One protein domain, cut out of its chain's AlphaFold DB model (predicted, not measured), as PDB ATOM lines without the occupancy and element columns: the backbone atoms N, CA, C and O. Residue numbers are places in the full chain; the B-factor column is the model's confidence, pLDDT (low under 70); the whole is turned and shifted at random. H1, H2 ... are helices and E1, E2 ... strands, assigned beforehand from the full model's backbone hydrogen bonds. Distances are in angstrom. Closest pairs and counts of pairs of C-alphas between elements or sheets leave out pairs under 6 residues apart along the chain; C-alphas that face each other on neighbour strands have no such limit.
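What this domain is: This is residues 139 to 188 and 366 to 433 of the 444 residues of an uncharacterized protein of Syntrophorhabdus sp. PtaB.Bin006 (UniProt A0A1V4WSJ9). What shape is this? A twisted wall of five antiparallel strands has H2 over one face and H1 at one end, and beyond the other end residues 419 to 433 of H4 stick out as an arm. What makes it up? The printed part has 118 residues, class mixed, with four named helices and five named strands, in the order H1 E1 E2 E3 H2 E4 E5 H3 H4; the sheet runs E3 E1 E2 E5 E4. How compact is it? It is only just loose, close to extended, with a radius of gyration of the C-alphas of 20.0 A and spans of 68 by 30 by 25 A.

Where its parts are: Where are the strands? E1 is residues 162 to 170, E2 173 to 184, E3 366 to 370, E4 386 to 395 and E5 399 to 407; E5 is 26.4 A long. E2 bends by 109 degrees at residue 181. Where are the helices? H1 is residues 144 to 151, from C-alpha 144 at (-19.386, 81.102, 27.524); H2 is 373 to 382 and H3 408 to 411. H4, residues 415 to 433, is 27.1 A long and ends at C-alpha (16.968, 74.581, 75.995).

How they stand to each other: What joins the strands? Within hydrogen-bond range are N 168 and O 175 of the hairpin E1 and E2, 2.8 A apart, N 176 and O 404 of E2 and E5, 2.8 A, N 368 and O 167 of E3 and E1, 3.0 A, and N 391 and O 403 of the hairpin E4 and E5, 2.9 A. How do the helices stand? H1 and H2 make two layers with the sheet, helices on one face of it; H2 runs along the strands at a height over the sheet of 9.7 A, its C-alpha of Val 376 being 7.8 A from that of Tyr 165 in E1, the closest pair. The closest C-alphas of H1 and E1, Leu 147 and Gly 162, are 6.6 A apart; H3 only grazes the sheet with residues 408 to 411, and H4 is not on it. Are the helix backbones complete? In H1, H2 and H4 every O i to N i+4 pair is within hydrogen-bond range; H3 is too short for one.

The domain as a whole: How large is it? The two C-alphas farthest apart, of Gly 152 and Arg 433, are 68.5 A apart. Where is it cut or uncertain? Residues 189 to 365 are not printed, with 23.2 A between C-alphas 188 and 366; of the links printed whole, none is long. Mean pLDDT of the printed part is 71.3, and residues 139 to 161 and 410 to 423 are among those under 70.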
ATOM      1  N   ASP A 139     -11.389  77.242  40.674       34.88
ATOM      2  CA  ASP A 139     -11.867  77.394  39.296       34.88
ATOM      3  C   ASP A 139     -13.364  77.140  39.007       34.88
ATOM      4  O   ASP A 139     -13.730  76.449  38.061       34.88
ATOM      5  N   TYR A 140     -14.261  77.864  39.689       42.41
ATOM      6  CA  TYR A 140     -15.604  78.126  39.137       42.41
ATOM      7  C   TYR A 140     -15.558  79.275  38.118       42.41
ATOM      8  O   TYR A 140     -15.958  80.409  38.383       42.41
ATOM      9  N   ARG A 141     -15.031  78.992  36.921       45.31
ATOM     10  CA  ARG A 141     -15.088  79.919  35.779       45.31
ATOM     11  C   ARG A 141     -16.381  79.695  35.002       45.31
ATOM     12  O   ARG A 141     -16.638  78.600  34.519       45.31
ATOM     13  N   VAL A 142     -17.174  80.752  34.848       44.72
ATOM     14  CA  VAL A 142     -18.433  80.716  34.088       44.72
ATOM     15  C   VAL A 142     -18.164  80.388  32.626       44.72
ATOM     16  O   VAL A 142     -17.355  81.053  31.970       44.72
ATOM     17  N   THR A 143     -18.867  79.387  32.103       49.84
ATOM     18  CA  THR A 143     -18.758  78.991  30.697       49.84
ATOM     19  C   THR A 143     -19.330  80.072  29.770       49.84
ATOM     20  O   THR A 143     -20.209  80.849  30.144       49.84
ATOM     21  N   GLN A 144     -18.881  80.128  28.511       44.53
ATOM     22  CA  GLN A 144     -19.386  81.102  27.524       44.53
ATOM     23  C   GLN A 144     -20.905  80.999  27.302       44.53
ATOM     24  O   GLN A 144     -21.556  82.005  27.027       44.53
ATOM     25  N   ALA A 145     -21.472  79.799  27.458       47.19
ATOM     26  CA  ALA A 145     -22.900  79.539  27.315       47.19
ATOM     27  C   ALA A 145     -23.721  80.070  28.503       47.19
ATOM     28  O   ALA A 145     -24.813  80.604  28.313       47.19
ATOM     29  N   GLU A 146     -23.211  79.957  29.731       49.84
ATOM     30  CA  GLU A 146     -23.835  80.565  30.915       49.84
ATOM     31  C   GLU A 146     -23.689  82.083  30.905       49.84
ATOM     32  O   GLU A 146     -24.644  82.798  31.199       49.84
ATOM     33  N   LEU A 147     -22.537  82.587  30.458       48.97
ATOM     34  CA  LEU A 147     -22.318  84.018  30.295       48.97
ATOM     35  C   LEU A 147     -23.228  84.607  29.206       48.97
ATOM     36  O   LEU A 147     -23.796  85.679  29.394       48.97
ATOM     37  N   GLY A 148     -23.427  83.906  28.089       45.31
ATOM     38  CA  GLY A 148     -24.374  84.312  27.049       45.31
ATOM     39  C   GLY A 148     -25.824  84.337  27.542       45.31
ATOM     40  O   GLY A 148     -26.549  85.287  27.246       45.31
ATOM     41  N   ARG A 149     -26.222  83.355  28.367       52.66
ATOM     42  CA  ARG A 149     -27.546  83.308  29.016       52.66
ATOM     43  C   ARG A 149     -27.763  84.457  30.003       52.66
ATOM     44  O   ARG A 149     -28.795  85.111  29.942       52.66
ATOM     45  N   LEU A 150     -26.781  84.746  30.860       47.12
ATOM     46  CA  LEU A 150     -26.865  85.823  31.859       47.12
ATOM     47  C   LEU A 150     -26.868  87.231  31.245       47.12
ATOM     48  O   LEU A 150     -27.321  88.180  31.878       47.12
ATOM     49  N   THR A 151     -26.323  87.390  30.038       42.62
ATOM     50  CA  THR A 151     -26.036  88.713  29.455       42.62
ATOM     51  C   THR A 151     -26.861  89.030  28.209       42.62
ATOM     52  O   THR A 151     -26.796  90.157  27.713       42.62
ATOM     53  N   GLY A 152     -27.621  88.056  27.693       39.94
ATOM     54  CA  GLY A 152     -28.449  88.200  26.492       39.94
ATOM     55  C   GLY A 152     -27.650  88.480  25.212       39.94
ATOM     56  O   GLY A 152     -28.200  89.009  24.249       39.94
ATOM     57  N   LYS A 153     -26.340  88.190  25.198       39.28
ATOM     58  CA  LYS A 153     -25.421  88.499  24.089       39.28
ATOM     59  C   LYS A 153     -24.579  87.283  23.712       39.28
ATOM     60  O   LYS A 153     -24.077  86.575  24.578       39.28
ATOM     61  N   ALA A 154     -24.368  87.072  22.413       35.56
ATOM     62  CA  ALA A 154     -23.496  86.011  21.912       35.56
ATOM     63  C   ALA A 154     -22.017  86.312  22.238       35.56
ATOM     64  O   ALA A 154     -21.486  87.352  21.844       35.56
ATOM     65  N   VAL A 155     -21.346  85.396  22.944       44.09
ATOM     66  CA  VAL A 155     -19.919  85.490  23.303       44.09
ATOM     67  C   VAL A 155     -19.119  84.559  22.382       44.09
ATOM     68  O   VAL A 155     -19.418  83.374  22.304       44.09
ATOM     69  N   ARG A 156     -18.129  85.090  21.646       40.50
ATOM     70  CA  ARG A 156     -17.217  84.301  20.784       40.50
ATOM     71  C   ARG A 156     -16.026  83.760  21.588       40.50
ATOM     72  O   ARG A 156     -15.610  84.388  22.560       40.50
ATOM     73  N   ALA A 157     -15.469  82.628  21.150       36.03
ATOM     74  CA  ALA A 157     -14.456  81.874  21.884       36.03
ATOM     75  C   ALA A 157     -13.084  82.569  22.011       36.03
ATOM     76  O   ALA A 157     -12.540  83.060  21.023       36.03
ATOM     77  N   GLY A 158     -12.531  82.549  23.234       47.25
ATOM     78  CA  GLY A 158     -11.172  82.987  23.592       47.25
ATOM     79  C   GLY A 158     -11.133  83.870  24.852       47.25
ATOM     80  O   GLY A 158     -11.356  85.074  24.767       47.25
ATOM     81  N   ASP A 159     -10.866  83.266  26.014       52.12
ATOM     82  CA  ASP A 159     -10.402  83.859  27.291       52.12
ATOM     83  C   ASP A 159     -11.218  84.945  28.019       52.12
ATOM     84  O   ASP A 159     -10.804  85.383  29.094       52.12
ATOM     85  N   ALA A 160     -12.388  85.359  27.533       60.84
ATOM     86  CA  ALA A 160     -13.239  86.300  28.264       60.84
ATOM     87  C   ALA A 160     -14.295  85.592  29.130       60.84
ATOM     88  O   ALA A 160     -15.237  85.003  28.603       60.84
ATOM     89  N   TYR A 161     -14.175  85.703  30.454       67.56
ATOM     90  CA  TYR A 161     -15.190  85.252  31.413       67.56
ATOM     91  C   TYR A 161     -15.741  86.442  32.200       67.56
ATOM     92  O   TYR A 161     -15.059  87.458  32.360       67.56
ATOM     93  N   GLY A 162     -16.985  86.333  32.667       74.94
ATOM     94  CA  GLY A 162     -17.602  87.358  33.500       74.94
ATOM     95  C   GLY A 162     -17.947  86.870  34.898       74.94
ATOM     96  O   GLY A 162     -18.124  85.676  35.112       74.94
ATOM     97  N   TYR A 163     -18.007  87.800  35.847       82.25
ATOM     98  CA  TYR A 163     -18.301  87.518  37.249       82.25
ATOM     99  C   TYR A 163     -19.123  88.641  37.885       82.25
ATOM    100  O   TYR A 163     -18.980  89.811  37.525       82.25
ATOM    101  N   ARG A 164     -19.985  88.277  38.838       86.69
ATOM    102  CA  ARG A 164     -20.737  89.224  39.681       86.69
ATOM    103  C   ARG A 164     -20.147  89.339  41.076       86.69
ATOM    104  O   ARG A 164     -20.346  90.354  41.725       86.69
ATOM    105  N   TYR A 165     -19.372  88.348  41.497       86.56
ATOM    106  CA  TYR A 165     -18.750  88.314  42.807       86.56
ATOM    107  C   TYR A 165     -17.247  88.182  42.672       86.56
ATOM    108  O   TYR A 165     -16.752  87.442  41.819       86.56
ATOM    109  N   LYS A 166     -16.523  88.909  43.518       89.12
ATOM    110  CA  LYS A 166     -15.073  88.805  43.643       89.12
ATOM    111  C   LYS A 166     -14.683  88.763  45.108       89.12
ATOM    112  O   LYS A 166     -14.899  89.733  45.828       89.12
ATOM    113  N   PHE A 167     -14.037  87.677  45.496       87.81
ATOM    114  CA  PHE A 167     -13.338  87.539  46.757       87.81
ATOM    115  C   PHE A 167     -11.870  87.908  46.570       87.81
ATOM    116  O   PHE A 167     -11.242  87.541  45.574       87.81
ATOM    117  N   VAL A 168     -11.321  88.636  47.535       90.75
ATOM    118  CA  VAL A 168      -9.884  88.861  47.660       90.75
ATOM    119  C   VAL A 168      -9.464  88.482  49.069       90.75
ATOM    120  O   VAL A 168      -9.893  89.109  50.035       90.75
ATOM    121  N   ILE A 169      -8.624  87.460  49.174       90.12
ATOM    122  CA  ILE A 169      -8.154  86.899  50.437       90.12
ATOM    123  C   ILE A 169      -6.721  87.374  50.648       90.12
ATOM    124  O   ILE A 169      -5.817  87.078  49.866       90.12
ATOM    125  N   SER A 170      -6.518  88.167  51.695       92.44
ATOM    126  CA  SER A 170      -5.223  88.728  52.078       92.44
ATOM    127  C   SER A 170      -4.907  88.297  53.506       92.44
ATOM    128  O   SER A 170      -5.088  89.072  54.442       92.44
ATOM    129  N   GLY A 171      -4.479  87.042  53.671       89.38
ATOM    130  CA  GLY A 171      -4.297  86.446  54.994       89.38
ATOM    131  C   GLY A 171      -5.642  86.332  55.712       89.38
ATOM    132  O   GLY A 171      -6.576  85.730  55.182       89.38
ATOM    133  N   ASP A 172      -5.748  86.964  56.878       88.75
ATOM    134  CA  ASP A 172      -6.955  86.936  57.717       88.75
ATOM    135  C   ASP A 172      -8.041  87.923  57.267       88.75
ATOM    136  O   ASP A 172      -9.165  87.883  57.768       88.75
ATOM    137  N   ILE A 173      -7.724  88.803  56.311       91.25
ATOM    138  CA  ILE A 173      -8.669  89.775  55.760       91.25
ATOM    139  C   ILE A 173      -9.278  89.227  54.473       91.25
ATOM    140  O   ILE A 173      -8.569  88.978  53.493       91.25
ATOM    141  N   ILE A 174     -10.604  89.112  54.456       91.19
ATOM    142  CA  ILE A 174     -11.380  88.701  53.286       91.19
ATOM    143  C   ILE A 174     -12.210  89.889  52.814       91.19
ATOM    144  O   ILE A 174     -12.975  90.473  53.572       91.19
ATOM    145  N   GLU A 175     -12.067  90.245  51.544       93.31
ATOM    146  CA  GLU A 175     -12.858  91.276  50.879       93.31
ATOM    147  C   GLU A 175     -13.821  90.620  49.885       93.31
ATOM    148  O   GLU A 175     -13.369  89.906  48.993       93.31
ATOM    149  N   LEU A 176     -15.118  90.907  49.980       92.38
ATOM    150  CA  LEU A 176     -16.135  90.479  49.023       92.38
ATOM    151  C   LEU A 176     -16.694  91.693  48.286       92.38
ATOM    152  O   LEU A 176     -17.165  92.649  48.895       92.38
ATOM    153  N   TYR A 177     -16.654  91.643  46.962       93.50
ATOM    154  CA  TYR A 177     -17.309  92.598  46.080       93.50
ATOM    155  C   TYR A 177     -18.464  91.905  45.366       93.50
ATOM    156  O   TYR A 177     -18.243  90.900  44.692       93.50
ATOM    157  N   SER A 178     -19.649  92.491  45.458       92.56
ATOM    158  CA  SER A 178     -20.869  92.088  44.766       92.56
ATOM    159  C   SER A 178     -21.250  93.189  43.776       92.56
ATOM    160  O   SER A 178     -21.518  94.327  44.165       92.56
ATOM    161  N   TYR A 179     -21.232  92.875  42.487       90.38
ATOM    162  CA  TYR A 179     -21.498  93.811  41.399       90.38
ATOM    163  C   TYR A 179     -22.919  93.619  40.869       90.38
ATOM    164  O   TYR A 179     -23.310  92.501  40.536       90.38
ATOM    165  N   GLU A 180     -23.668  94.714  40.721       87.56
ATOM    166  CA  GLU A 180     -24.992  94.693  40.092       87.56
ATOM    167  C   GLU A 180     -24.919  94.189  38.643       87.56
ATOM    168  O   GLU A 180     -25.675  93.302  38.245       87.56
ATOM    169  N   LYS A 181     -23.972  94.715  37.853       84.81
ATOM    170  CA  LYS A 181     -23.715  94.259  36.481       84.81
ATOM    171  C   LYS A 181     -22.433  93.418  36.435       84.81
ATOM    172  O   LYS A 181     -21.434  93.813  37.040       84.81
ATOM    173  N   PRO A 182     -22.405  92.306  35.673       80.81
ATOM    174  CA  PRO A 182     -21.216  91.464  35.570       80.81
ATOM    175  C   PRO A 182     -19.981  92.228  35.068       80.81
ATOM    176  O   PRO A 182     -20.039  92.954  34.073       80.81
ATOM    177  N   GLN A 183     -18.847  92.006  35.730       79.31
ATOM    178  CA  GLN A 183     -17.515  92.365  35.242       79.31
ATOM    179  C   GLN A 183     -17.065  91.353  34.190       79.31
ATOM    180  O   GLN A 183     -17.436  90.191  34.286       79.31
ATOM    181  N   TYR A 184     -16.233  91.760  33.227       77.12
ATOM    182  CA  TYR A 184     -15.664  90.851  32.222       77.12
ATOM    183  C   TYR A 184     -14.142  90.940  32.222       77.12
ATOM    184  O   TYR A 184     -13.578  92.020  32.036       77.12
ATOM    185  N   HIS A 185     -13.480  89.800  32.378       69.56
ATOM    186  CA  HIS A 185     -12.037  89.669  32.235       69.56
ATOM    187  C   HIS A 185     -11.664  89.217  30.812       69.56
ATOM    188  O   HIS A 185     -12.535  88.837  30.038       69.56
ATOM    189  N   GLY A 186     -10.386  89.306  30.432       62.62
ATOM    190  CA  GLY A 186      -9.852  88.676  29.211       62.62
ATOM    191  C   GLY A 186     -10.186  89.333  27.865       62.62
ATOM    192  O   GLY A 186      -9.659  88.925  26.832       62.62
ATOM    193  N   LYS A 187     -10.995  90.400  27.828       60.69
ATOM    194  CA  LYS A 187     -11.174  91.170  26.586       60.69
ATOM    195  C   LYS A 187      -9.862  91.867  26.219       60.69
ATOM    196  O   LYS A 187      -9.358  92.685  26.991       60.69
ATOM    197  N   LYS A 188      -9.343  91.598  25.014       57.06
ATOM    198  CA  LYS A 188      -8.259  92.397  24.423       57.06
ATOM    199  C   LYS A 188      -8.689  93.861  24.444       57.06
ATOM    200  O   LYS A 188      -9.710  94.221  23.852       57.06
ATOM    201  N   GLU A 366      -4.904  86.209  47.221       86.56
ATOM    202  CA  GLU A 366      -5.609  85.264  46.363       86.56
ATOM    203  C   GLU A 366      -6.923  85.893  45.907       86.56
ATOM    204  O   GLU A 366      -7.624  86.539  46.690       86.56
ATOM    205  N   GLU A 367      -7.249  85.751  44.623       86.44
ATOM    206  CA  GLU A 367      -8.486  86.279  44.056       86.44
ATOM    207  C   GLU A 367      -9.352  85.131  43.546       86.44
ATOM    208  O   GLU A 367      -8.912  84.328  42.725       86.44
ATOM    209  N   PHE A 368     -10.602  85.099  43.997       80.31
ATOM    210  CA  PHE A 368     -11.613  84.156  43.530       80.31
ATOM    211  C   PHE A 368     -12.814  84.930  42.987       80.31
ATOM    212  O   PHE A 368     -13.177  85.987  43.501       80.31
ATOM    213  N   VAL A 369     -13.422  84.438  41.914       81.88
ATOM    214  CA  VAL A 369     -14.506  85.122  41.202       81.88
ATOM    215  C   VAL A 369     -15.588  84.127  40.822       81.88
ATOM    216  O   VAL A 369     -15.279  83.011  40.424       81.88
ATOM    217  N   THR A 370     -16.851  84.534  40.933       77.38
ATOM    218  CA  THR A 370     -18.000  83.673  40.618       77.38
ATOM    219  C   THR A 370     -19.221  84.493  40.177       77.38
ATOM    220  O   THR A 370     -19.261  85.723  40.305       77.38
ATOM    221  N   VAL A 371     -20.227  83.821  39.621       78.12
ATOM    222  CA  VAL A 371     -21.585  84.361  39.401       78.12
ATOM    223  C   VAL A 371     -22.640  83.673  40.262       78.12
ATOM    224  O   VAL A 371     -23.781  84.131  40.255       78.12
ATOM    225  N   ASP A 372     -22.264  82.594  40.950       77.06
ATOM    226  CA  ASP A 372     -23.162  81.723  41.697       77.06
ATOM    227  C   ASP A 372     -23.467  82.306  43.081       77.06
ATOM    228  O   ASP A 372     -22.595  82.389  43.949       77.06
ATOM    229  N   ASP A 373     -24.726  82.697  43.270       80.38
ATOM    230  CA  ASP A 373     -25.245  83.268  44.513       80.38
ATOM    231  C   ASP A 373     -25.255  82.242  45.663       80.38
ATOM    232  O   ASP A 373     -25.055  82.603  46.829       80.38
ATOM    233  N   GLY A 374     -25.459  80.957  45.347       75.44
ATOM    234  CA  GLY A 374     -25.453  79.856  46.308       75.44
ATOM    235  C   GLY A 374     -24.060  79.640  46.888       75.44
ATOM    236  O   GLY A 374     -23.903  79.640  48.108       75.44
ATOM    237  N   LEU A 375     -23.039  79.597  46.028       75.50
ATOM    238  CA  LEU A 375     -21.642  79.457  46.455       75.50
ATOM    239  C   LEU A 375     -21.190  80.631  47.330       75.50
ATOM    240  O   LEU A 375     -20.497  80.430  48.323       75.50
ATOM    241  N   VAL A 376     -21.602  81.864  47.012       80.06
ATOM    242  CA  VAL A 376     -21.323  83.030  47.872       80.06
ATOM    243  C   VAL A 376     -21.999  82.878  49.231       80.06
ATOM    244  O   VAL A 376     -21.390  83.175  50.258       80.06
ATOM    245  N   SER A 377     -23.248  82.412  49.247       81.50
ATOM    246  CA  SER A 377     -24.010  82.205  50.480       81.50
ATOM    247  C   SER A 377     -23.388  81.119  51.359       81.50
ATOM    248  O   SER A 377     -23.354  81.268  52.577       81.50
ATOM    249  N   GLU A 378     -22.869  80.048  50.763       77.38
ATOM    250  CA  GLU A 378     -22.119  79.005  51.466       77.38
ATOM    251  C   GLU A 378     -20.768  79.517  51.963       77.38
ATOM    252  O   GLU A 378     -20.456  79.361  53.140       77.38
ATOM    253  N   ALA A 379     -20.009  80.212  51.113       78.94
ATOM    254  CA  ALA A 379     -18.736  80.810  51.498       78.94
ATOM    255  C   ALA A 379     -18.906  81.745  52.702       78.94
ATOM    256  O   ALA A 379     -18.146  81.650  53.657       78.94
ATOM    257  N   LYS A 380     -19.950  82.585  52.718       81.38
ATOM    258  CA  LYS A 380     -20.266  83.456  53.860       81.38
ATOM    259  C   LYS A 380     -20.541  82.703  55.161       81.38
ATOM    260  O   LYS A 380     -20.229  83.239  56.215       81.38
ATOM    261  N   LYS A 381     -21.101  81.491  55.107       78.19
ATOM    262  CA  LYS A 381     -21.335  80.659  56.302       78.19
ATOM    263  C   LYS A 381     -20.046  80.047  56.847       78.19
ATOM    264  O   LYS A 381     -19.957  79.811  58.042       78.19
ATOM    265  N   VAL A 382     -19.082  79.771  55.967       76.44
ATOM    266  CA  VAL A 382     -17.792  79.149  56.309       76.44
ATOM    267  C   VAL A 382     -16.730  80.193  56.673       76.44
ATOM    268  O   VAL A 382     -15.689  79.854  57.227       76.44
ATOM    269  N   ILE A 383     -16.956  81.477  56.378       80.38
ATOM    270  CA  ILE A 383     -16.067  82.546  56.839       80.38
ATOM    271  C   ILE A 383     -16.176  82.648  58.367       80.38
ATOM    272  O   ILE A 383     -17.068  83.292  58.910       80.38
ATOM    273  N   GLU A 384     -15.222  82.019  59.047       66.25
ATOM    274  CA  GLU A 384     -14.964  82.125  60.487       66.25
ATOM    275  C   GLU A 384     -14.344  83.498  60.796       66.25
ATOM    276  O   GLU A 384     -13.150  83.629  61.044       66.25
ATOM    277  N   GLY A 385     -15.126  84.568  60.651       71.38
ATOM    278  CA  GLY A 385     -14.644  85.938  60.785       71.38
ATOM    279  C   GLY A 385     -15.776  86.939  60.969       71.38
ATOM    280  O   GLY A 385     -16.837  86.817  60.360       71.38
ATOM    281  N   GLU A 386     -15.546  87.963  61.788       82.25
ATOM    282  CA  GLU A 386     -16.518  89.036  61.968       82.25
ATOM    283  C   GLU A 386     -16.493  89.948  60.739       82.25
ATOM    284  O   GLU A 386     -15.428  90.271  60.200       82.25
ATOM    285  N   ARG A 387     -17.670  90.394  60.295       88.50
ATOM    286  CA  ARG A 387     -17.780  91.426  59.266       88.50
ATOM    287  C   ARG A 387     -17.374  92.777  59.853       88.50
ATOM    288  O   ARG A 387     -18.141  93.398  60.579       88.50
ATOM    289  N   THR A 388     -16.184  93.249  59.502       88.25
ATOM    290  CA  THR A 388     -15.596  94.473  60.056       88.25
ATOM    291  C   THR A 388     -15.997  95.739  59.316       88.25
ATOM    292  O   THR A 388     -15.894  96.832  59.872       88.25
ATOM    293  N   TYR A 389     -16.415  95.627  58.055       88.88
ATOM    294  CA  TYR A 389     -16.806  96.787  57.262       88.88
ATOM    295  C   TYR A 389     -17.773  96.411  56.141       88.88
ATOM    296  O   TYR A 389     -17.672  95.338  55.547       88.88
ATOM    297  N   GLU A 390     -18.677  97.331  55.822       93.25
ATOM    298  CA  GLU A 390     -19.644  97.210  54.739       93.25
ATOM    299  C   GLU A 390     -19.834  98.578  54.074       93.25
ATOM    300  O   GLU A 390     -19.954  99.597  54.754       93.25
ATOM    301  N   ALA A 391     -19.851  98.608  52.744       93.19
ATOM    302  CA  ALA A 391     -20.127  99.816  51.979       93.19
ATOM    303  C   ALA A 391     -20.856  99.496  50.679       93.19
ATOM    304  O   ALA A 391     -20.621  98.472  50.044       93.19
ATOM    305  N   THR A 392     -21.703 100.424  50.244       93.94
ATOM    306  CA  THR A 392     -22.337 100.376  48.927       93.94
ATOM    307  C   THR A 392     -22.027 101.660  48.180       93.94
ATOM    308  O   THR A 392     -22.214 102.744  48.724       93.94
ATOM    309  N   PHE A 393     -21.561 101.550  46.942       91.44
ATOM    310  CA  PHE A 393     -21.226 102.708  46.113       91.44
ATOM    311  C   PHE A 393     -21.592 102.473  44.650       91.44
ATOM    312  O   PHE A 393     -21.660 101.338  44.179       91.44
ATOM    313  N   GLU A 394     -21.831 103.553  43.911       90.31
ATOM    314  CA  GLU A 394     -22.118 103.479  42.480       90.31
ATOM    315  C   GLU A 394     -20.836 103.449  41.647       90.31
ATOM    316  O   GLU A 394     -19.865 104.163  41.905       90.31
ATOM    317  N   ASN A 395     -20.839 102.623  40.606       88.44
ATOM    318  CA  ASN A 395     -19.786 102.551  39.614       88.44
ATOM    319  C   ASN A 395     -20.378 102.721  38.214       88.44
ATOM    320  O   ASN A 395     -21.295 101.999  37.825       88.44
ATOM    321  N   GLU A 396     -19.795 103.625  37.430       83.06
ATOM    322  CA  GLU A 396     -20.240 103.955  36.069       83.06
ATOM    323  C   GLU A 396     -20.383 102.719  35.161       83.06
ATOM    324  O   GLU A 396     -21.296 102.637  34.338       83.06
ATOM    325  N   TYR A 397     -19.510 101.723  35.333       80.62
ATOM    326  CA  TYR A 397     -19.436 100.566  34.444       80.62
ATOM    327  C   TYR A 397     -20.262  99.382  34.934       80.62
ATOM    328  O   TYR A 397     -20.819  98.648  34.116       80.62
ATOM    329  N   VAL A 398     -20.335  99.183  36.253       83.75
ATOM    330  CA  VAL A 398     -20.955  97.986  36.842       83.75
ATOM    331  C   VAL A 398     -22.174  98.240  37.714       83.75
ATOM    332  O   VAL A 398     -22.698  97.302  38.308       83.75
ATOM    333  N   GLY A 399     -22.674  99.474  37.725       89.44
ATOM    334  CA  GLY A 399     -23.803  99.859  38.561       89.44
ATOM    335  C   GLY A 399     -23.411  99.877  40.033       89.44
ATOM    336  O   GLY A 399     -22.277 100.212  40.384       89.44
ATOM    337  N   ARG A 400     -24.352  99.521  40.897       91.56
ATOM    338  CA  ARG A 400     -24.153  99.469  42.339       91.56
ATOM    339  C   ARG A 400     -23.196  98.338  42.715       91.56
ATOM    340  O   ARG A 400     -23.367  97.188  42.314       91.56
ATOM    341  N   VAL A 401     -22.182  98.673  43.502       93.69
ATOM    342  CA  VAL A 401     -21.219  97.730  44.068       93.69
ATOM    343  C   VAL A 401     -21.449  97.669  45.564       93.69
ATOM    344  O   VAL A 401     -21.373  98.688  46.246       93.69
ATOM    345  N   HIS A 402     -21.722  96.471  46.058       94.81
ATOM    346  CA  HIS A 402     -21.787  96.177  47.480       94.81
ATOM    347  C   HIS A 402     -20.477  95.510  47.895       94.81
ATOM    348  O   HIS A 402     -19.998  94.588  47.235       94.81
ATOM    349  N   TYR A 403     -19.844  96.053  48.921       94.81
ATOM    350  CA  TYR A 403     -18.531  95.657  49.394       94.81
ATOM    351  C   TYR A 403     -18.611  95.282  50.867       94.81
ATOM    352  O   TYR A 403     -19.106  96.057  51.681       94.81
ATOM    353  N   GLU A 404     -18.063  94.122  51.206       94.12
ATOM    354  CA  GLU A 404     -17.964  93.618  52.571       94.12
ATOM    355  C   GLU A 404     -16.515  93.241  52.878       94.12
ATOM    356  O   GLU A 404     -15.790  92.716  52.028       94.12
ATOM    357  N   GLN A 405     -16.092  93.493  54.111       93.00
ATOM    358  CA  GLN A 405     -14.827  93.026  54.652       93.00
ATOM    359  C   GLN A 405     -15.083  92.166  55.881       93.00
ATOM    360  O   GLN A 405     -15.851  92.552  56.760       93.00
ATOM    361  N   PHE A 406     -14.384  91.043  55.951       90.19
ATOM    362  CA  PHE A 406     -14.378  90.140  57.091       90.19
ATOM    363  C   PHE A 406     -12.956  90.018  57.636       90.19
ATOM    364  O   PHE A 406     -11.988  90.044  56.867       90.19
ATOM    365  N   ASN A 407     -12.833  89.875  58.954       89.00
ATOM    366  CA  ASN A 407     -11.569  89.619  59.634       89.00
ATOM    367  C   ASN A 407     -11.680  88.347  60.475       89.00
ATOM    368  O   ASN A 407     -12.457  88.299  61.433       89.00
ATOM    369  N   LYS A 408     -10.879  87.335  60.133       83.31
ATOM    370  CA  LYS A 408     -10.897  86.040  60.827       83.31
ATOM    371  C   LYS A 408     -10.537  86.153  62.306       83.31
ATOM    372  O   LYS A 408     -11.182  85.535  63.141       83.31
ATOM    373  N   ARG A 409      -9.593  87.036  62.650       74.69
ATOM    374  CA  ARG A 409      -9.124  87.211  64.037       74.69
ATOM    375  C   ARG A 409     -10.201  87.705  64.996       74.69
ATOM    376  O   ARG A 409     -10.074  87.510  66.193       74.69
ATOM    377  N   LYS A 410     -11.252  88.352  64.484       68.81
ATOM    378  CA  LYS A 410     -12.350  88.865  65.311       68.81
ATOM    379  C   LYS A 410     -13.521  87.903  65.465       68.81
ATOM    380  O   LYS A 410     -14.290  88.038  66.405       68.81
ATOM    381  N   GLY A 411     -13.689  86.969  64.528       51.66
ATOM    382  CA  GLY A 411     -14.893  86.134  64.456       51.66
ATOM    383  C   GLY A 411     -14.787  84.765  65.112       51.66
ATOM    384  O   GLY A 411     -15.797  84.071  65.179       51.66
ATOM    385  N   GLY A 412     -13.608  84.355  65.576       45.56
ATOM    386  CA  GLY A 412     -13.421  83.021  66.132       45.56
ATOM    387  C   GLY A 412     -11.984  82.781  66.551       45.56
ATOM    388  O   GLY A 412     -11.186  82.314  65.750       45.56
ATOM    389  N   CYS A 413     -11.680  83.170  67.786       35.78
ATOM    390  CA  CYS A 413     -10.612  82.666  68.646       35.78
ATOM    391  C   CYS A 413     -10.679  83.538  69.906       35.78
ATOM    392  O   CYS A 413     -10.391  84.736  69.842       35.78
ATOM    393  N   SER A 414     -11.162  82.998  71.028       38.25
ATOM    394  CA  SER A 414     -10.994  83.680  72.310       38.25
ATOM    395  C   SER A 414      -9.497  83.928  72.506       38.25
ATOM    396  O   SER A 414      -8.675  83.124  72.070       38.25
ATOM    397  N   HIS A 415      -9.144  85.022  73.180       46.69
ATOM    398  CA  HIS A 415      -7.784  85.325  73.657       46.69
ATOM    399  C   HIS A 415      -7.019  84.070  74.156       46.69
ATOM    400  O   HIS A 415      -5.808  83.963  74.012       46.69
ATOM    401  N   GLU A 416      -7.762  83.079  74.656       45.50
ATOM    402  CA  GLU A 416      -7.330  81.771  75.133       45.50
ATOM    403  C   GLU A 416      -6.637  80.858  74.101       45.50
ATOM    404  O   GLU A 416      -5.759  80.098  74.511       45.50
ATOM    405  N   GLU A 417      -6.979  80.855  72.798       52.66
ATOM    406  CA  GLU A 417      -6.242  79.992  71.843       52.66
ATOM    407  C   GLU A 417      -4.967  80.655  71.301       52.66
ATOM    408  O   GLU A 417      -4.012  79.945  70.973       52.66
ATOM    409  N   GLU A 418      -4.903  81.992  71.261       53.28
ATOM    410  CA  GLU A 418      -3.648  82.716  71.002       53.28
ATOM    411  C   GLU A 418      -2.705  82.565  72.209       53.28
ATOM    412  O   GLU A 418      -1.556  82.169  72.021       53.28
ATOM    413  N   GLU A 419      -3.217  82.693  73.439       56.00
ATOM    414  CA  GLU A 419      -2.473  82.395  74.674       56.00
ATOM    415  C   GLU A 419      -2.027  80.927  74.758       56.00
ATOM    416  O   GLU A 419      -0.897  80.652  75.159       56.00
ATOM    417  N   LYS A 420      -2.854  79.960  74.331       60.06
ATOM    418  CA  LYS A 420      -2.433  78.548  74.251       60.06
ATOM    419  C   LYS A 420      -1.322  78.328  73.235       60.06
ATOM    420  O   LYS A 420      -0.392  77.582  73.524       60.06
ATOM    421  N   ARG A 421      -1.385  78.964  72.062       57.38
ATOM    422  CA  ARG A 421      -0.306  78.878  71.064       57.38
ATOM    423  C   ARG A 421       0.975  79.537  71.566       57.38
ATOM    424  O   ARG A 421       2.056  79.012  71.311       57.38
ATOM    425  N   GLU A 422       0.866  80.650  72.287       61.50
ATOM    426  CA  GLU A 422       1.999  81.303  72.946       61.50
ATOM    427  C   GLU A 422       2.603  80.412  74.037       61.50
ATOM    428  O   GLU A 422       3.820  80.227  74.067       61.50
ATOM    429  N   ALA A 423       1.769  79.778  74.865       62.91
ATOM    430  CA  ALA A 423       2.206  78.837  75.891       62.91
ATOM    431  C   ALA A 423       2.887  77.597  75.288       62.91
ATOM    432  O   ALA A 423       3.968  77.219  75.732       62.91
ATOM    433  N   GLU A 424       2.318  77.002  74.235       71.88
ATOM    434  CA  GLU A 424       2.913  75.854  73.537       71.88
ATOM    435  C   GLU A 424       4.240  76.209  72.847       71.88
ATOM    436  O   GLU A 424       5.157  75.386  72.807       71.88
ATOM    437  N   CYS A 425       4.368  77.425  72.309       57.12
ATOM    438  CA  CYS A 425       5.609  77.906  71.704       57.12
ATOM    439  C   CYS A 425       6.707  78.101  72.762       57.12
ATOM    440  O   CYS A 425       7.824  77.609  72.597       57.12
ATOM    441  N   LEU A 426       6.366  78.736  73.889       66.38
ATOM    442  CA  LEU A 426       7.277  78.920  75.022       66.38
ATOM    443  C   LEU A 426       7.709  77.581  75.634       66.38
ATOM    444  O   LEU A 426       8.877  77.416  75.983       66.38
ATOM    445  N   GLU A 427       6.806  76.605  75.727       69.50
ATOM    446  CA  GLU A 427       7.131  75.274  76.248       69.50
ATOM    447  C   GLU A 427       8.095  74.512  75.321       69.50
ATOM    448  O   GLU A 427       9.000  73.817  75.795       69.50
ATOM    449  N   ARG A 428       7.957  74.666  73.996       66.44
ATOM    450  CA  ARG A 428       8.902  74.096  73.021       66.44
ATOM    451  C   ARG A 428      10.283  74.730  73.136       66.44
ATOM    452  O   ARG A 428      11.260  73.996  73.230       66.44
ATOM    453  N   GLU A 429      10.362  76.056  73.237       64.94
ATOM    454  CA  GLU A 429      11.641  76.745  73.453       64.94
ATOM    455  C   GLU A 429      12.315  76.337  74.773       64.94
ATOM    456  O   GLU A 429      13.542  76.267  74.850       64.94
ATOM    457  N   GLN A 430      11.537  76.058  75.825       67.56
ATOM    458  CA  GLN A 430      12.067  75.576  77.104       67.56
ATOM    459  C   GLN A 430      12.552  74.123  77.027       67.56
ATOM    460  O   GLN A 430      13.601  73.806  77.585       67.56
ATOM    461  N   LYS A 431      11.838  73.244  76.312       70.19
ATOM    462  CA  LYS A 431      12.262  71.852  76.074       70.19
ATOM    463  C   LYS A 431      13.527  71.767  75.222       70.19
ATOM    464  O   LYS A 431      14.404  70.966  75.536       70.19
ATOM    465  N   GLU A 432      13.651  72.611  74.204       63.94
ATOM    466  CA  GLU A 432      14.853  72.687  73.364       63.94
ATOM    467  C   GLU A 432      16.071  73.185  74.156       63.94
ATOM    468  O   GLU A 432      17.155  72.631  74.010       63.94
ATOM    469  N   ARG A 433      15.893  74.139  75.083       58.31
ATOM    470  CA  ARG A 433      16.968  74.581  75.995       58.31
ATOM    471  C   ARG A 433      17.279  73.587  77.120       58.31
ATOM    472  O   ARG A 433      18.385  73.600  77.648       58.31
TER     473      ARG A 433